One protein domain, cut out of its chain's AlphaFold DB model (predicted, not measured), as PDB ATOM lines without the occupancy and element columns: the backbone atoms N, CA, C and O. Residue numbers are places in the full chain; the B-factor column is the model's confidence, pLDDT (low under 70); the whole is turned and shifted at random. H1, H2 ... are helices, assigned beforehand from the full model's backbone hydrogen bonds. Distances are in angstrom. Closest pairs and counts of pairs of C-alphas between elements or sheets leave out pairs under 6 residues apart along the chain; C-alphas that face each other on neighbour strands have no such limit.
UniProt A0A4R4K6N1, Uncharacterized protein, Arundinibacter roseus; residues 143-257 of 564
ATOM      1  N   GLU A 143     -48.545 -38.053 -12.860       96.88
ATOM      2  CA  GLU A 143     -48.112 -38.982 -11.812       96.88
ATOM      3  C   GLU A 143     -49.003 -40.232 -11.796       96.88
ATOM      4  O   GLU A 143     -48.505 -41.360 -11.827       96.88
ATOM      5  N   ALA A 144     -50.325 -40.048 -11.846       96.62
ATOM      6  CA  ALA A 144     -51.277 -41.152 -11.904       96.62
ATOM      7  C   ALA A 144     -51.099 -42.018 -13.166       96.62
ATOM      8  O   ALA A 144     -51.218 -43.245 -13.094       96.62
ATOM      9  N   ARG A 145     -50.799 -41.408 -14.323       97.31
ATOM     10  CA  ARG A 145     -50.484 -42.135 -15.565       97.31
ATOM     11  C   ARG A 145     -49.207 -42.964 -15.403       97.31
ATOM     12  O   ARG A 145     -49.226 -44.171 -15.644       97.31
ATOM     13  N   LEU A 146     -48.130 -42.341 -14.924       97.31
ATOM     14  CA  LEU A 146     -46.834 -42.985 -14.705       97.31
ATOM     15  C   LEU A 146     -46.917 -44.135 -13.695       97.31
ATOM     16  O   LEU A 146     -46.272 -45.166 -13.892       97.31
ATOM     17  N   PHE A 147     -47.734 -44.003 -12.648       97.00
ATOM     18  CA  PHE A 147     -47.953 -45.061 -11.659       97.00
ATOM     19  C   PHE A 147     -48.660 -46.288 -12.234       97.00
ATOM     20  O   PHE A 147     -48.305 -47.413 -11.870       97.00
ATOM     21  N   LYS A 148     -49.623 -46.087 -13.142       96.62
ATOM     22  CA  LYS A 148     -50.318 -47.181 -13.840       96.62
ATOM     23  C   LYS A 148     -49.389 -47.923 -14.799       96.62
ATOM     24  O   LYS A 148     -49.449 -49.148 -14.893       96.62
ATOM     25  N   GLU A 149     -48.515 -47.191 -15.486       96.75
ATOM     26  CA  GLU A 149     -47.529 -47.761 -16.412       96.75
ATOM     27  C   GLU A 149     -46.396 -48.487 -15.678       96.75
ATOM     28  O   GLU A 149     -45.942 -49.543 -16.116       96.75
ATOM     29  N   ASN A 150     -45.990 -47.982 -14.512       96.06
ATOM     30  CA  ASN A 150     -44.903 -48.533 -13.707       96.06
ATOM     31  C   ASN A 150     -45.428 -49.216 -12.443       96.06
ATOM     32  O   ASN A 150     -45.047 -48.850 -11.331       96.06
ATOM     33  N   LYS A 151     -46.267 -50.250 -12.597       93.94
ATOM     34  CA  LYS A 151     -46.963 -50.923 -11.480       93.94
ATOM     35  C   LYS A 151     -46.076 -51.222 -10.264       93.94
ATOM     36  O   LYS A 151     -46.502 -50.976  -9.142       93.94
ATOM     37  N   ARG A 152     -44.842 -51.708 -10.470       93.94
ATOM     38  CA  ARG A 152     -43.901 -52.053  -9.384       93.94
ATOM     39  C   ARG A 152     -43.502 -50.855  -8.515       93.94
ATOM     40  O   ARG A 152     -43.376 -51.021  -7.313       93.94
ATOM     41  N   ASN A 153     -43.277 -49.684  -9.111       94.19
ATOM     42  CA  ASN A 153     -42.858 -48.478  -8.383       94.19
ATOM     43  C   ASN A 153     -44.027 -47.508  -8.123       94.19
ATOM     44  O   ASN A 153     -43.883 -46.580  -7.333       94.19
ATOM     45  N   GLY A 154     -45.176 -47.732  -8.768       94.31
ATOM     46  CA  GLY A 154     -46.401 -46.945  -8.673       94.31
ATOM     47  C   GLY A 154     -47.487 -47.645  -7.859       94.31
ATOM     48  O   GLY A 154     -47.379 -47.746  -6.638       94.31
ATOM     49  N   GLU A 155     -48.542 -48.105  -8.536       92.75
ATOM     50  CA  GLU A 155     -49.794 -48.569  -7.909       92.75
ATOM     51  C   GLU A 155     -49.633 -49.809  -7.009       92.75
ATOM     52  O   GLU A 155     -50.284 -49.910  -5.974       92.75
ATOM     53  N   ALA A 156     -48.739 -50.739  -7.358       94.62
ATOM     54  CA  ALA A 156     -48.516 -51.979  -6.610       94.62
ATOM     55  C   ALA A 156     -47.255 -51.939  -5.728       94.62
ATOM     56  O   ALA A 156     -46.803 -52.987  -5.262       94.62
ATOM     57  N   PHE A 157     -46.675 -50.755  -5.498       96.75
ATOM     58  CA  PHE A 157     -45.421 -50.601  -4.756       96.75
ATOM     59  C   PHE A 157     -45.468 -51.274  -3.379       96.75
ATOM     60  O   PHE A 157     -44.644 -52.145  -3.084       96.75
ATOM     61  N   MET A 158     -46.496 -50.955  -2.586       95.50
ATOM     62  CA  MET A 158     -46.643 -51.450  -1.212       95.50
ATOM     63  C   MET A 158     -46.764 -52.977  -1.129       95.50
ATOM     64  O   MET A 158     -46.310 -53.566  -0.154       95.50
ATOM     65  N   ASN A 159     -47.282 -53.635  -2.172       94.31
ATOM     66  CA  ASN A 159     -47.445 -55.094  -2.203       94.31
ATOM     67  C   ASN A 159     -46.106 -55.844  -2.247       94.31
ATOM     68  O   ASN A 159     -46.047 -57.021  -1.910       94.31
ATOM     69  N   THR A 160     -45.043 -55.190  -2.720       90.25
ATOM     70  CA  THR A 160     -43.721 -55.820  -2.880       90.25
ATOM     71  C   THR A 160     -42.671 -55.224  -1.958       90.25
ATOM     72  O   THR A 160     -41.738 -55.922  -1.574       90.25
ATOM     73  N   PHE A 161     -42.832 -53.956  -1.580       96.06
ATOM     74  CA  PHE A 161     -41.837 -53.175  -0.857       96.06
ATOM     75  C   PHE A 161     -41.406 -53.801   0.477       96.06
ATOM     76  O   PHE A 161     -40.210 -53.940   0.724       96.06
ATOM     77  N   PHE A 162     -42.354 -54.243   1.306       94.88
ATOM     78  CA  PHE A 162     -42.057 -54.768   2.645       94.88
ATOM     79  C   PHE A 162     -41.344 -56.126   2.653       94.88
ATOM     80  O   PHE A 162     -40.835 -56.522   3.695       94.88
ATOM     81  N   HIS A 163     -41.293 -56.825   1.516       94.00
ATOM     82  CA  HIS A 163     -40.635 -58.128   1.376       94.00
ATOM     83  C   HIS A 163     -39.205 -58.036   0.828       94.00
ATOM     84  O   HIS A 163     -38.535 -59.058   0.680       94.00
ATOM     85  N   LEU A 164     -38.750 -56.833   0.474       94.81
ATOM     86  CA  LEU A 164     -37.390 -56.595  -0.005       94.81
ATOM     87  C   LEU A 164     -36.390 -56.688   1.150       94.81
ATOM     88  O   LEU A 164     -36.762 -56.533   2.305       94.81
ATOM     89  N   ASN A 165     -35.108 -56.899   0.845       93.94
ATOM     90  CA  ASN A 165     -34.050 -56.673   1.836       93.94
ATOM     91  C   ASN A 165     -33.749 -55.161   1.987       93.94
ATOM     92  O   ASN A 165     -34.121 -54.381   1.107       93.94
ATOM     93  N   PRO A 166     -33.033 -54.713   3.040       92.25
ATOM     94  CA  PRO A 166     -32.851 -53.281   3.312       92.25
ATOM     95  C   PRO A 166     -32.249 -52.468   2.152       92.25
ATOM     96  O   PRO A 166     -32.736 -51.385   1.834       92.25
ATOM     97  N   SER A 167     -31.231 -52.999   1.464       92.19
ATOM     98  CA  SER A 167     -30.601 -52.313   0.323       92.19
ATOM     99  C   SER A 167     -31.528 -52.239  -0.897       92.19
ATOM    100  O   SER A 167     -31.515 -51.273  -1.662       92.19
ATOM    101  N   GLU A 168     -32.344 -53.267  -1.118       94.56
ATOM    102  CA  GLU A 168     -33.358 -53.267  -2.171       94.56
ATOM    103  C   GLU A 168     -34.524 -52.335  -1.861       94.56
ATOM    104  O   GLU A 168     -34.995 -51.663  -2.780       94.56
ATOM    105  N   ALA A 169     -34.954 -52.268  -0.600       94.50
ATOM    106  CA  ALA A 169     -35.984 -51.354  -0.131       94.50
ATOM    107  C   ALA A 169     -35.560 -49.899  -0.370       94.50
ATOM    108  O   ALA A 169     -36.297 -49.148  -1.007       94.50
ATOM    109  N   GLN A 170     -34.334 -49.528   0.013       92.94
ATOM    110  CA  GLN A 170     -33.793 -48.189  -0.241       92.94
ATOM    111  C   GLN A 170     -33.765 -47.849  -1.740       92.94
ATOM    112  O   GLN A 170     -34.303 -46.823  -2.153       92.94
ATOM    113  N   ARG A 171     -33.248 -48.752  -2.584       94.88
ATOM    114  CA  ARG A 171     -33.257 -48.555  -4.047       94.88
ATOM    115  C   ARG A 171     -34.670 -48.492  -4.632       94.88
ATOM    116  O   ARG A 171     -34.898 -47.838  -5.647       94.88
ATOM    117  N   ALA A 172     -35.631 -49.214  -4.059       96.50
ATOM    118  CA  ALA A 172     -37.024 -49.155  -4.490       96.50
ATOM    119  C   ALA A 172     -37.659 -47.800  -4.152       96.50
ATOM    120  O   ALA A 172     -38.364 -47.246  -4.994       96.50
ATOM    121  N   LEU A 173     -37.351 -47.249  -2.977       95.88
ATOM    122  CA  LEU A 173     -37.758 -45.906  -2.575       95.88
ATOM    123  C   LEU A 173     -37.172 -44.830  -3.497       95.88
ATOM    124  O   LEU A 173     -37.907 -43.956  -3.940       95.88
ATOM    125  N   GLU A 174     -35.882 -44.917  -3.833       95.81
ATOM    126  CA  GLU A 174     -35.222 -44.001  -4.782       95.81
ATOM    127  C   GLU A 174     -35.894 -44.036  -6.161       95.81
ATOM    128  O   GLU A 174     -36.303 -42.998  -6.675       95.81
ATOM    129  N   ARG A 175     -36.130 -45.230  -6.721       97.50
ATOM    130  CA  ARG A 175     -36.829 -45.374  -8.011       97.50
ATOM    131  C   ARG A 175     -38.261 -44.843  -7.980       97.50
ATOM    132  O   ARG A 175     -38.746 -44.321  -8.982       97.50
ATOM    133  N   ARG A 176     -38.966 -45.005  -6.858       97.31
ATOM    134  CA  ARG A 176     -40.304 -44.427  -6.678       97.31
ATOM    135  C   ARG A 176     -40.230 -42.902  -6.638       97.31
ATOM    136  O   ARG A 176     -41.020 -42.252  -7.316       97.31
ATOM    137  N   ALA A 177     -39.276 -42.340  -5.901       97.19
ATOM    138  CA  ALA A 177     -39.058 -40.902  -5.843       97.19
ATOM    139  C   ALA A 177     -38.751 -40.324  -7.235       97.19
ATOM    140  O   ALA A 177     -39.412 -39.381  -7.666       97.19
ATOM    141  N   GLU A 178     -37.834 -40.939  -7.984       97.56
ATOM    142  CA  GLU A 178     -37.518 -40.566  -9.368       97.56
ATOM    143  C   GLU A 178     -38.750 -40.608 -10.278       97.56
ATOM    144  O   GLU A 178     -38.985 -39.668 -11.038       97.56
ATOM    145  N   LEU A 179     -39.575 -41.658 -10.171       97.38
ATOM    146  CA  LEU A 179     -40.815 -41.777 -10.938       97.38
ATOM    147  C   LEU A 179     -41.756 -40.594 -10.667       97.38
ATOM    148  O   LEU A 179     -42.248 -39.975 -11.610       97.38
ATOM    149  N   ARG A 180     -41.961 -40.237  -9.394       97.31
ATOM    150  CA  ARG A 180     -42.802 -39.097  -8.999       97.31
ATOM    151  C   ARG A 180     -42.239 -37.768  -9.492       97.31
ATOM    152  O   ARG A 180     -42.984 -36.946 -10.014       97.31
ATOM    153  N   LEU A 181     -40.929 -37.556  -9.367       97.44
ATOM    154  CA  LEU A 181     -40.273 -36.337  -9.842       97.44
ATOM    155  C   LEU A 181     -40.310 -36.220 -11.370       97.44
ATOM    156  O   LEU A 181     -40.470 -35.116 -11.892       97.44
ATOM    157  N   SER A 182     -40.240 -37.339 -12.097       96.94
ATOM    158  CA  SER A 182     -40.324 -37.345 -13.561       96.94
ATOM    159  C   SER A 182     -41.671 -36.842 -14.095       96.94
ATOM    160  O   SER A 182     -41.709 -36.278 -15.188       96.94
ATOM    161  N   ALA A 183     -42.753 -36.923 -13.309       97.06
ATOM    162  CA  ALA A 183     -44.057 -36.366 -13.682       97.06
ATOM    163  C   ALA A 183     -44.017 -34.840 -13.894       97.06
ATOM    164  O   ALA A 183     -44.815 -34.296 -14.654       97.06
ATOM    165  N   LEU A 184     -43.055 -34.126 -13.296       96.69
ATOM    166  CA  LEU A 184     -42.861 -32.691 -13.538       96.69
ATOM    167  C   LEU A 184     -42.410 -32.381 -14.976       96.69
ATOM    168  O   LEU A 184     -42.559 -31.242 -15.425       96.69
ATOM    169  N   LEU A 185     -41.879 -33.363 -15.716       94.50
ATOM    170  CA  LEU A 185     -41.407 -33.171 -17.092       94.50
ATOM    171  C   LEU A 185     -42.544 -32.833 -18.060       94.50
ATOM    172  O   LEU A 185     -42.296 -32.120 -19.035       94.50
ATOM    173  N   VAL A 186     -43.787 -33.243 -17.778       93.50
ATOM    174  CA  VAL A 186     -44.957 -32.883 -18.604       93.50
ATOM    175  C   VAL A 186     -45.134 -31.365 -18.706       93.50
ATOM    176  O   VAL A 186     -45.537 -30.837 -19.739       93.50
ATOM    177  N   LEU A 187     -44.728 -30.636 -17.662       93.38
ATOM    178  CA  LEU A 187     -44.857 -29.184 -17.586       93.38
ATOM    179  C   LEU A 187     -43.836 -28.452 -18.464       93.38
ATOM    180  O   LEU A 187     -44.003 -27.255 -18.707       93.38
ATOM    181  N   SER A 188     -42.811 -29.140 -18.986       87.31
ATOM    182  CA  SER A 188     -41.836 -28.556 -19.924       87.31
ATOM    183  C   SER A 188     -42.505 -27.947 -21.162       87.31
ATOM    184  O   SER A 188     -42.091 -26.883 -21.617       87.31
ATOM    185  N   GLN A 189     -43.610 -28.541 -21.627       78.38
ATOM    186  CA  GLN A 189     -44.403 -28.058 -22.763       78.38
ATOM    187  C   GLN A 189     -45.114 -26.719 -22.487       78.38
ATOM    188  O   GLN A 189     -45.533 -26.038 -23.416       78.38
ATOM    189  N   THR A 190     -45.227 -26.321 -21.215       80.50
ATOM    190  CA  THR A 190     -45.909 -25.094 -20.759       80.50
ATOM    191  C   THR A 190     -44.951 -24.043 -20.185       80.50
ATOM    192  O   THR A 190     -45.369 -23.159 -19.441       80.50
ATOM    193  N   GLY A 191     -43.655 -24.135 -20.506       85.44
ATOM    194  CA  GLY A 191     -42.619 -23.243 -19.964       85.44
ATOM    195  C   GLY A 191     -41.924 -23.776 -18.704       85.44
ATOM    196  O   GLY A 191     -41.133 -23.064 -18.090       85.44
ATOM    197  N   GLY A 192     -42.176 -25.035 -18.336       91.56
ATOM    198  CA  GLY A 192     -41.568 -25.708 -17.193       91.56
ATOM    199  C   GLY A 192     -42.379 -25.597 -15.902       91.56
ATOM    200  O   GLY A 192     -43.261 -24.753 -15.740       91.56
ATOM    201  N   ALA A 193     -42.068 -26.483 -14.953       94.50
ATOM    202  CA  ALA A 193     -42.672 -26.452 -13.625       94.50
ATOM    203  C   ALA A 193     -42.215 -25.209 -12.847       94.50
ATOM    204  O   ALA A 193     -41.004 -24.958 -12.777       94.50
ATOM    205  N   ALA A 194     -43.166 -24.489 -12.244       96.38
ATOM    206  CA  ALA A 194     -42.904 -23.363 -11.351       96.38
ATOM    207  C   ALA A 194     -41.973 -23.779 -10.194       96.38
ATOM    208  O   ALA A 194     -42.107 -24.903  -9.696       96.38
ATOM    209  N   PRO A 195     -41.045 -22.915  -9.739       96.06
ATOM    210  CA  PRO A 195     -40.131 -23.237  -8.642       96.06
ATOM    211  C   PRO A 195     -40.849 -23.698  -7.368       96.06
ATOM    212  O   PRO A 195     -40.447 -24.685  -6.758       96.06
ATOM    213  N   GLU A 196     -41.953 -23.046  -7.007       96.69
ATOM    214  CA  GLU A 196     -42.753 -23.376  -5.826       96.69
ATOM    215  C   GLU A 196     -43.396 -24.758  -5.960       96.69
ATOM    216  O   GLU A 196     -43.402 -25.523  -4.999       96.69
ATOM    217  N   LEU A 197     -43.862 -25.122  -7.163       97.31
ATOM    218  CA  LEU A 197     -44.375 -26.467  -7.423       97.31
ATOM    219  C   LEU A 197     -43.261 -27.508  -7.308       97.31
ATOM    220  O   LEU A 197     -43.457 -28.533  -6.665       97.31
ATOM    221  N   ARG A 198     -42.081 -27.256  -7.888       96.75
ATOM    222  CA  ARG A 198     -40.944 -28.186  -7.772       96.75
ATOM    223  C   ARG A 198     -40.553 -28.399  -6.314       96.75
ATOM    224  O   ARG A 198     -40.372 -29.539  -5.902       96.75
ATOM    225  N   ASN A 199     -40.458 -27.323  -5.535       96.06
ATOM    226  CA  ASN A 199     -40.125 -27.389  -4.114       96.06
ATOM    227  C   ASN A 199     -41.181 -28.160  -3.319       96.06
ATOM    228  O   ASN A 199     -40.833 -28.994  -2.483       96.06
ATOM    229  N   TRP A 200     -42.459 -27.921  -3.615       97.00
ATOM    230  CA  TRP A 200     -43.568 -28.640  -3.004       97.00
ATOM    231  C   TRP A 200     -43.511 -30.140  -3.305       97.00
ATOM    232  O   TRP A 200     -43.472 -30.941  -2.369       97.00
ATOM    233  N   ILE A 201     -43.411 -30.526  -4.580       97.75
ATOM    234  CA  ILE A 201     -43.324 -31.937  -4.973       97.75
ATOM    235  C   ILE A 201     -42.071 -32.598  -4.397       97.75
ATOM    236  O   ILE A 201     -42.171 -33.687  -3.841       97.75
ATOM    237  N   ASN A 202     -40.912 -31.937  -4.449       95.94
ATOM    238  CA  ASN A 202     -39.685 -32.448  -3.836       95.94
ATOM    239  C   ASN A 202     -39.877 -32.723  -2.339       95.94
ATOM    240  O   ASN A 202     -39.475 -33.785  -1.866       95.94
ATOM    241  N   SER A 203     -40.511 -31.807  -1.594       94.94
ATOM    242  CA  SER A 203     -40.785 -32.036  -0.172       94.94
ATOM    243  C   SER A 203     -41.699 -33.238   0.030       94.94
ATOM    244  O   SER A 203     -41.358 -34.111   0.816       94.94
ATOM    245  N   VAL A 204     -42.818 -33.324  -0.695       95.69
ATOM    246  CA  VAL A 204     -43.773 -34.436  -0.556       95.69
ATOM    247  C   VAL A 204     -43.125 -35.778  -0.904       95.69
ATOM    248  O   VAL A 204     -43.357 -36.765  -0.212       95.69
ATOM    249  N   VAL A 205     -42.305 -35.833  -1.955       96.31
ATOM    250  CA  VAL A 205     -41.599 -37.052  -2.373       96.31
ATOM    251  C   VAL A 205     -40.589 -37.498  -1.320       96.31
ATOM    252  O   VAL A 205     -40.593 -38.662  -0.932       96.31
ATOM    253  N   LEU A 206     -39.755 -36.583  -0.826       93.38
ATOM    254  CA  LEU A 206     -38.762 -36.905   0.199       93.38
ATOM    255  C   LEU A 206     -39.419 -37.290   1.532       93.38
ATOM    256  O   LEU A 206     -38.961 -38.215   2.199       93.38
ATOM    257  N   ASP A 207     -40.494 -36.602   1.918       94.31
ATOM    258  CA  ASP A 207     -41.231 -36.896   3.150       94.31
ATOM    259  C   ASP A 207     -41.923 -38.276   3.045       94.31
ATOM    260  O   ASP A 207     -41.930 -39.034   4.016       94.31
ATOM    261  N   GLU A 208     -42.431 -38.666   1.862       95.31
ATOM    262  CA  GLU A 208     -42.968 -40.020   1.604       95.31
ATOM    263  C   GLU A 208     -41.867 -41.069   1.725       95.31
ATOM    264  O   GLU A 208     -42.040 -42.078   2.404       95.31
ATOM    265  N   GLN A 209     -40.715 -40.805   1.111       94.38
ATOM    266  CA  GLN A 209     -39.568 -41.702   1.137       94.38
ATOM    267  C   GLN A 209     -39.132 -42.017   2.575       94.38
ATOM    268  O   GLN A 209     -38.897 -43.177   2.915       94.38
ATOM    269  N   LEU A 210     -39.078 -40.990   3.429       93.12
ATOM    270  CA  LEU A 210     -38.743 -41.121   4.846       93.12
ATOM    271  C   LEU A 210     -39.841 -41.846   5.625       93.12
ATOM    272  O   LEU A 210     -39.530 -42.755   6.390       93.12
ATOM    273  N   THR A 211     -41.112 -41.509   5.392       94.31
ATOM    274  CA  THR A 211     -42.255 -42.204   6.012       94.31
ATOM    275  C   THR A 211     -42.182 -43.708   5.747       94.31
ATOM    276  O   THR A 211     -42.191 -44.503   6.684       94.31
ATOM    277  N   LEU A 212     -42.012 -44.097   4.481       95.25
ATOM    278  CA  LEU A 212     -41.951 -45.497   4.067       95.25
ATOM    279  C   LEU A 212     -40.704 -46.219   4.589       95.25
ATOM    280  O   LEU A 212     -40.751 -47.420   4.848       95.25
ATOM    281  N   LEU A 213     -39.587 -45.510   4.766       93.38
ATOM    282  CA  LEU A 213     -38.389 -46.070   5.391       93.38
ATOM    283  C   LEU A 213     -38.632 -46.410   6.871       93.38
ATOM    284  O   LEU A 213     -38.231 -47.488   7.319       93.38
ATOM    285  N   TYR A 214     -39.316 -45.535   7.615       93.25
ATOM    286  CA  TYR A 214     -39.717 -45.820   8.996       93.25
ATOM    287  C   TYR A 214     -40.768 -46.935   9.068       93.25
ATOM    288  O   TYR A 214     -40.618 -47.831   9.896       93.25
ATOM    289  N   ASP A 215     -41.752 -46.960   8.163       94.69
ATOM    290  CA  ASP A 215     -42.714 -48.067   8.058       94.69
ATOM    291  C   ASP A 215     -42.003 -49.405   7.819       94.69
ATOM    292  O   ASP A 215     -42.282 -50.400   8.487       94.69
ATOM    293  N   TYR A 216     -41.046 -49.438   6.886       94.69
ATOM    294  CA  TYR A 216     -40.256 -50.632   6.597       94.69
ATOM    295  C   TYR A 216     -39.460 -51.091   7.821       94.69
ATOM    296  O   TYR A 216     -39.423 -52.285   8.122       94.69
ATOM    297  N   SER A 217     -38.834 -50.149   8.529       92.25
ATOM    298  CA  SER A 217     -38.076 -50.410   9.752       92.25
ATOM    299  C   SER A 217     -38.954 -50.993  10.862       92.25
ATOM    300  O   SER A 217     -38.596 -52.007  11.462       92.25
ATOM    301  N   LEU A 218     -40.127 -50.401  11.091       93.12
ATOM    302  CA  LEU A 218     -41.117 -50.878  12.054       93.12
ATOM    303  C   LEU A 218     -41.636 -52.274  11.676       93.12
ATOM    304  O   LEU A 218     -41.738 -53.146  12.540       93.12
ATOM    305  N   ALA A 219     -41.914 -52.525  10.398       94.06
ATOM    306  CA  ALA A 219     -42.413 -53.819   9.937       94.06
ATOM    307  C   ALA A 219     -41.358 -54.939  10.020       94.06
ATOM    308  O   ALA A 219     -41.690 -56.062  10.394       94.06
ATOM    309  N   ASN A 220     -40.096 -54.641   9.696       92.38
ATOM    310  CA  ASN A 220     -39.028 -55.643   9.557       92.38
ATOM    311  C   ASN A 220     -38.041 -55.690  10.732       92.38
ATOM    312  O   ASN A 220     -37.091 -56.468  10.706       92.38
ATOM    313  N   ASP A 221     -38.238 -54.853  11.751       89.25
ATOM    314  CA  ASP A 221     -37.346 -54.714  12.906       89.25
ATOM    315  C   ASP A 221     -35.890 -54.344  12.555       89.25
ATOM    316  O   ASP A 221     -34.946 -54.695  13.262       89.25
ATOM    317  N   VAL A 222     -35.697 -53.610  11.456       87.69
ATOM    318  CA  VAL A 222     -34.375 -53.182  10.973       87.69
ATOM    319  C   VAL A 222     -34.091 -51.763  11.446       87.69
ATOM    320  O   VAL A 222     -34.940 -50.892  11.299       87.69
ATOM    321  N   ALA A 223     -32.900 -51.493  11.979       83.81
ATOM    322  CA  ALA A 223     -32.514 -50.133  12.354       83.81
ATOM    323  C   ALA A 223     -32.417 -49.220  11.120       83.81
ATOM    324  O   ALA A 223     -31.812 -49.588  10.111       83.81
ATOM    325  N   VAL A 224     -32.965 -48.009  11.215       80.19
ATOM    326  CA  VAL A 224     -32.748 -46.983  10.188       80.19
ATOM    327  C   VAL A 224     -31.334 -46.438  10.370       80.19
ATOM    328  O   VAL A 224     -31.042 -45.795  11.380       80.19
ATOM    329  N   SER A 225     -30.438 -46.698   9.413       67.69
ATOM    330  CA  SER A 225     -29.106 -46.086   9.403       67.69
ATOM    331  C   SER A 225     -29.263 -44.575   9.214       67.69
ATOM    332  O   SER A 225     -29.574 -44.115   8.120       67.69
ATOM    333  N   ALA A 226     -29.135 -43.857  10.332       54.66
ATOM    334  CA  ALA A 226     -29.199 -42.415  10.543       54.66
ATOM    335  C   ALA A 226     -29.390 -41.536   9.294       54.66
ATOM    336  O   ALA A 226     -28.446 -41.274   8.556       54.66
ATOM    337  N   ILE A 227     -30.573 -40.929   9.175       62.12
ATOM    338  CA  ILE A 227     -30.723 -39.651   8.471       62.12
ATOM    339  C   ILE A 227     -30.985 -38.564   9.520       62.12
ATOM    340  O   ILE A 227     -31.998 -37.868   9.485       62.12
ATOM    341  N   LYS A 228     -30.071 -38.451  10.500       62.22
ATOM    342  CA  LYS A 228     -30.119 -37.401  11.538       62.22
ATOM    343  C   LYS A 228     -30.198 -36.012  10.896       62.22
ATOM    344  O   LYS A 228     -30.998 -35.188  11.323       62.22
ATOM    345  N   ASP A 229     -29.494 -35.820   9.780       61.81
ATOM    346  CA  ASP A 229     -29.510 -34.579   8.996       61.81
ATOM    347  C   ASP A 229     -30.888 -34.248   8.404       61.81
ATOM    348  O   ASP A 229     -31.212 -33.078   8.201       61.81
ATOM    349  N   SER A 230     -31.736 -35.256   8.160       71.25
ATOM    350  CA  SER A 230     -33.092 -35.003   7.674       71.25
ATOM    351  C   SER A 230     -34.009 -34.483   8.764       71.25
ATOM    352  O   SER A 230     -34.952 -33.791   8.420       71.25
ATOM    353  N   LEU A 231     -33.755 -34.720  10.053       78.94
ATOM    354  CA  LEU A 231     -34.690 -34.326  11.117       78.94
ATOM    355  C   LEU A 231     -34.917 -32.808  11.170       78.94
ATOM    356  O   LEU A 231     -36.037 -32.367  11.422       78.94
ATOM    357  N   ASN A 232     -33.914 -32.012  10.792       79.88
ATOM    358  CA  ASN A 232     -34.050 -30.559  10.640       79.88
ATOM    359  C   ASN A 232     -35.081 -30.160   9.567       79.88
ATOM    360  O   ASN A 232     -35.636 -29.065   9.607       79.88
ATOM    361  N   ARG A 233     -35.389 -31.041   8.606       84.19
ATOM    362  CA  ARG A 233     -36.414 -30.796   7.581       84.19
ATOM    363  C   ARG A 233     -37.832 -30.843   8.137       84.19
ATOM    364  O   ARG A 233     -38.712 -30.234   7.535       84.19
ATOM    365  N   LEU A 234     -38.076 -31.502   9.274       88.94
ATOM    366  CA  LEU A 234     -39.408 -31.512   9.894       88.94
ATOM    367  C   LEU A 234     -39.873 -30.091  10.229       88.94
ATOM    368  O   LEU A 234     -41.061 -29.795  10.116       88.94
ATOM    369  N   THR A 235     -38.949 -29.185  10.549       87.12
ATOM    370  CA  THR A 235     -39.247 -27.797  10.931       87.12
ATOM    371  C   THR A 235     -39.063 -26.782   9.794       87.12
ATOM    372  O   THR A 235     -39.299 -25.594  10.009       87.12
ATOM    373  N   GLN A 236     -38.705 -27.222   8.575       87.75
ATOM    374  CA  GLN A 236     -38.328 -26.348   7.448       87.75
ATOM    375  C   GLN A 236     -39.002 -26.720   6.118       87.75
ATOM    376  O   GLN A 236     -39.177 -27.892   5.803       87.75
ATOM    377  N   GLY A 237     -39.315 -25.749   5.260       88.88
ATOM    378  CA  GLY A 237     -39.897 -26.002   3.931       88.88
ATOM    379  C   GLY A 237     -41.425 -26.117   3.945       88.88
ATOM    380  O   GLY A 237     -42.078 -25.407   4.705       88.88
ATOM    381  N   VAL A 238     -41.987 -26.971   3.082       93.38
ATOM    382  CA  VAL A 238     -43.442 -27.073   2.874       93.38
ATOM    383  C   VAL A 238     -44.088 -28.002   3.896       93.38
ATOM    384  O   VAL A 238     -43.766 -29.189   3.949       93.38
ATOM    385  N   MET A 239     -45.055 -27.492   4.655       93.81
ATOM    386  CA  MET A 239     -45.883 -28.324   5.522       93.81
ATOM    387  C   MET A 239     -46.922 -29.087   4.702       93.81
ATOM    388  O   MET A 239     -47.902 -28.508   4.237       93.81
ATOM    389  N   SER A 240     -46.714 -30.390   4.536       93.31
ATOM    390  CA  SER A 240     -47.627 -31.291   3.827       93.31
ATOM    391  C   SER A 240     -48.254 -32.311   4.773       93.31
ATOM    392  O   SER A 240     -47.756 -32.533   5.880       93.31
ATOM    393  N   PHE A 241     -49.314 -32.990   4.332       91.69
ATOM    394  CA  PHE A 241     -49.823 -34.149   5.079       91.69
ATOM    395  C   PHE A 241     -48.759 -35.244   5.210       91.69
ATOM    396  O   PHE A 241     -48.609 -35.842   6.277       91.69
ATOM    397  N   GLN A 242     -47.969 -35.457   4.155       92.81
ATOM    398  CA  GLN A 242     -46.908 -36.458   4.149       92.81
ATOM    399  C   GLN A 242     -45.850 -36.194   5.227       92.81
ATOM    400  O   GLN A 242     -45.332 -37.128   5.831       92.81
ATOM    401  N   ARG A 243     -45.574 -34.923   5.525       93.50
ATOM    402  CA  ARG A 243     -44.678 -34.546   6.616       93.50
ATOM    403  C   ARG A 243     -45.225 -34.910   7.991       93.50
ATOM    404  O   ARG A 243     -44.461 -35.345   8.847       93.50
ATOM    405  N   VAL A 244     -46.533 -34.755   8.207       93.06
ATOM    406  CA  VAL A 244     -47.163 -35.194   9.462       93.06
ATOM    407  C   VAL A 244     -47.067 -36.708   9.605       93.06
ATOM    408  O   VAL A 244     -46.736 -37.195  10.679       93.06
ATOM    409  N   GLN A 245     -47.310 -37.449   8.519       93.00
ATOM    410  CA  GLN A 245     -47.157 -38.909   8.511       93.00
ATOM    411  C   GLN A 245     -45.724 -39.319   8.841       93.00
ATOM    412  O   GLN A 245     -45.509 -40.202   9.667       93.00
ATOM    413  N   TRP A 246     -44.739 -38.632   8.262       92.88
ATOM    414  CA  TRP A 246     -43.342 -38.857   8.605       92.88
ATOM    415  C   TRP A 246     -43.072 -38.592  10.093       92.88
ATOM    416  O   TRP A 246     -42.480 -39.444  10.754       92.88
ATOM    417  N   MET A 247     -43.528 -37.459  10.640       92.81
ATOM    418  CA  MET A 247     -43.366 -37.151  12.067       92.81
ATOM    419  C   MET A 247     -43.981 -38.236  12.961       92.81
ATOM    420  O   MET A 247     -43.383 -38.628  13.965       92.81
ATOM    421  N   ASP A 248     -45.156 -38.746  12.597       92.19
ATOM    422  CA  ASP A 248     -45.824 -39.787  13.370       92.19
ATOM    423  C   ASP A 248     -45.053 -41.115  13.341       92.19
ATOM    424  O   ASP A 248     -44.779 -41.683  14.400       92.19
ATOM    425  N   ARG A 249     -44.590 -41.552  12.160       92.62
ATOM    426  CA  ARG A 249     -43.773 -42.772  12.012       92.62
ATOM    427  C   ARG A 249     -42.403 -42.671  12.663       92.62
ATOM    428  O   ARG A 249     -41.937 -43.643  13.256       92.62
ATOM    429  N   LEU A 250     -41.769 -41.500  12.605       91.75
ATOM    430  CA  LEU A 250     -40.558 -41.223  13.376       91.75
ATOM    431  C   LEU A 250     -40.824 -41.391  14.877       91.75
ATOM    432  O   LEU A 250     -40.009 -41.988  15.576       91.75
ATOM    433  N   GLY A 251     -41.955 -40.873  15.360       92.19
ATOM    434  CA  GLY A 251     -42.371 -41.004  16.749       92.19
ATOM    435  C   GLY A 251     -42.558 -42.455  17.177       92.19
ATOM    436  O   GLY A 251     -41.933 -42.879  18.142       92.19
ATOM    437  N   GLU A 252     -43.329 -43.239  16.421       92.75
ATOM    438  CA  GLU A 252     -43.516 -44.676  16.681       92.75
ATOM    439  C   GLU A 252     -42.192 -45.452  16.669       92.75
ATOM    440  O   GLU A 252     -41.950 -46.304  17.527       92.75
ATOM    441  N   TYR A 253     -41.307 -45.146  15.715       91.69
ATOM    442  CA  TYR A 253     -39.973 -45.733  15.677       91.69
ATOM    443  C   TYR A 253     -39.178 -45.389  16.940       91.69
ATOM    444  O   TYR A 253     -38.620 -46.288  17.570       91.69
ATOM    445  N   ALA A 254     -39.141 -44.112  17.330       90.62
ATOM    446  CA  ALA A 254     -38.416 -43.652  18.509       90.62
ATOM    447  C   ALA A 254     -38.961 -44.279  19.803       90.62
ATOM    448  O   ALA A 254     -38.174 -44.737  20.636       90.62
ATOM    449  N   ASP A 255     -40.287 -44.368  19.938       90.75
ATOM    450  CA  ASP A 255     -40.960 -45.016  21.066       90.75
ATOM    451  C   ASP A 255     -40.558 -46.503  21.157       90.75
ATOM    452  O   ASP A 255     -40.122 -46.962  22.215       90.75
ATOM    453  N   ARG A 256     -40.559 -47.239  20.035       90.50
ATOM    454  CA  ARG A 256     -40.120 -48.647  19.993       90.50
ATOM    455  C   ARG A 256     -38.638 -48.823  20.326       90.50
ATOM    456  O   ARG A 256     -38.276 -49.767  21.030       90.50
ATOM    457  N   GLN A 257     -37.759 -47.950  19.825       86.06
ATOM    458  CA  GLN A 257     -36.331 -48.016  20.171       86.06
ATOM    459  C   GLN A 257     -36.111 -47.760  21.665       86.06
ATOM    460  O   GLN A 257     -35.333 -48.466  22.311       86.06
TER     461      GLN A 257
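Overview. This is residues 143 to 257 of the 564 residues of an uncharacterized protein of Arundinibacter roseus (UniProt A0A4R4K6N1). H3 and H4 make a long hairpin, and H6 packs on H4's other side, a row of three with H4 in the middle. Short H1 packs steeply on H3 at residues 179 to 183, short H2 sits close to H3 near Ala 169, and short H5 sits near H4. The printed part has 115 residues with six named helices, H1 to H6, all helix and compact: radius of gyration of the C-alphas 14.9 A, spans 48 by 32 by 20 A.

Arrangement. Start at H1, residues 143 to 149; it touches H3, residues 166 to 190, at a steep tilt of 62 degrees, through H3's residues 179 to 183 alone, closest C-alphas Glu 143 and Ala 183, 5.2 A. H2, residues 157 to 161, is close to H3 but not clearly touching, closest C-alphas Phe 161 and Ala 169, 6.2 A. H3 touches H4, residues 195 to 220, opposite ways at a shallow 19 degrees, closest C-alphas Ala 177 and Val 205, 5.8 A. H5, residues 228 to 235, is near H4. H6, residues 241 to 257, touches H4, the same way at a shallow 28 degrees, closest C-alphas Thr 211 and Trp 246, 4.4 A. Every O i to N i+4 pair is within hydrogen-bond range in H1, H2, H4 and H6, but 13 of 21 in H3 and 0 of 4 in H5, where 4 of 5 O i to N i+3 pairs are.

Along the chain. Find C-alpha 143 at (-48.112, -38.982, -11.812), where H1 begins. H3 runs 39.3 A, H4 37.2 A and H6 24.5 A, ending at C-alpha 257, (-36.331, -48.016, 20.171).

Size, cuts and confidence. C-alphas 189 and 257 are farthest apart, 48.0 A. The printed part has no cut and no long link; pLDDT is under 70 at residues 225 to 229.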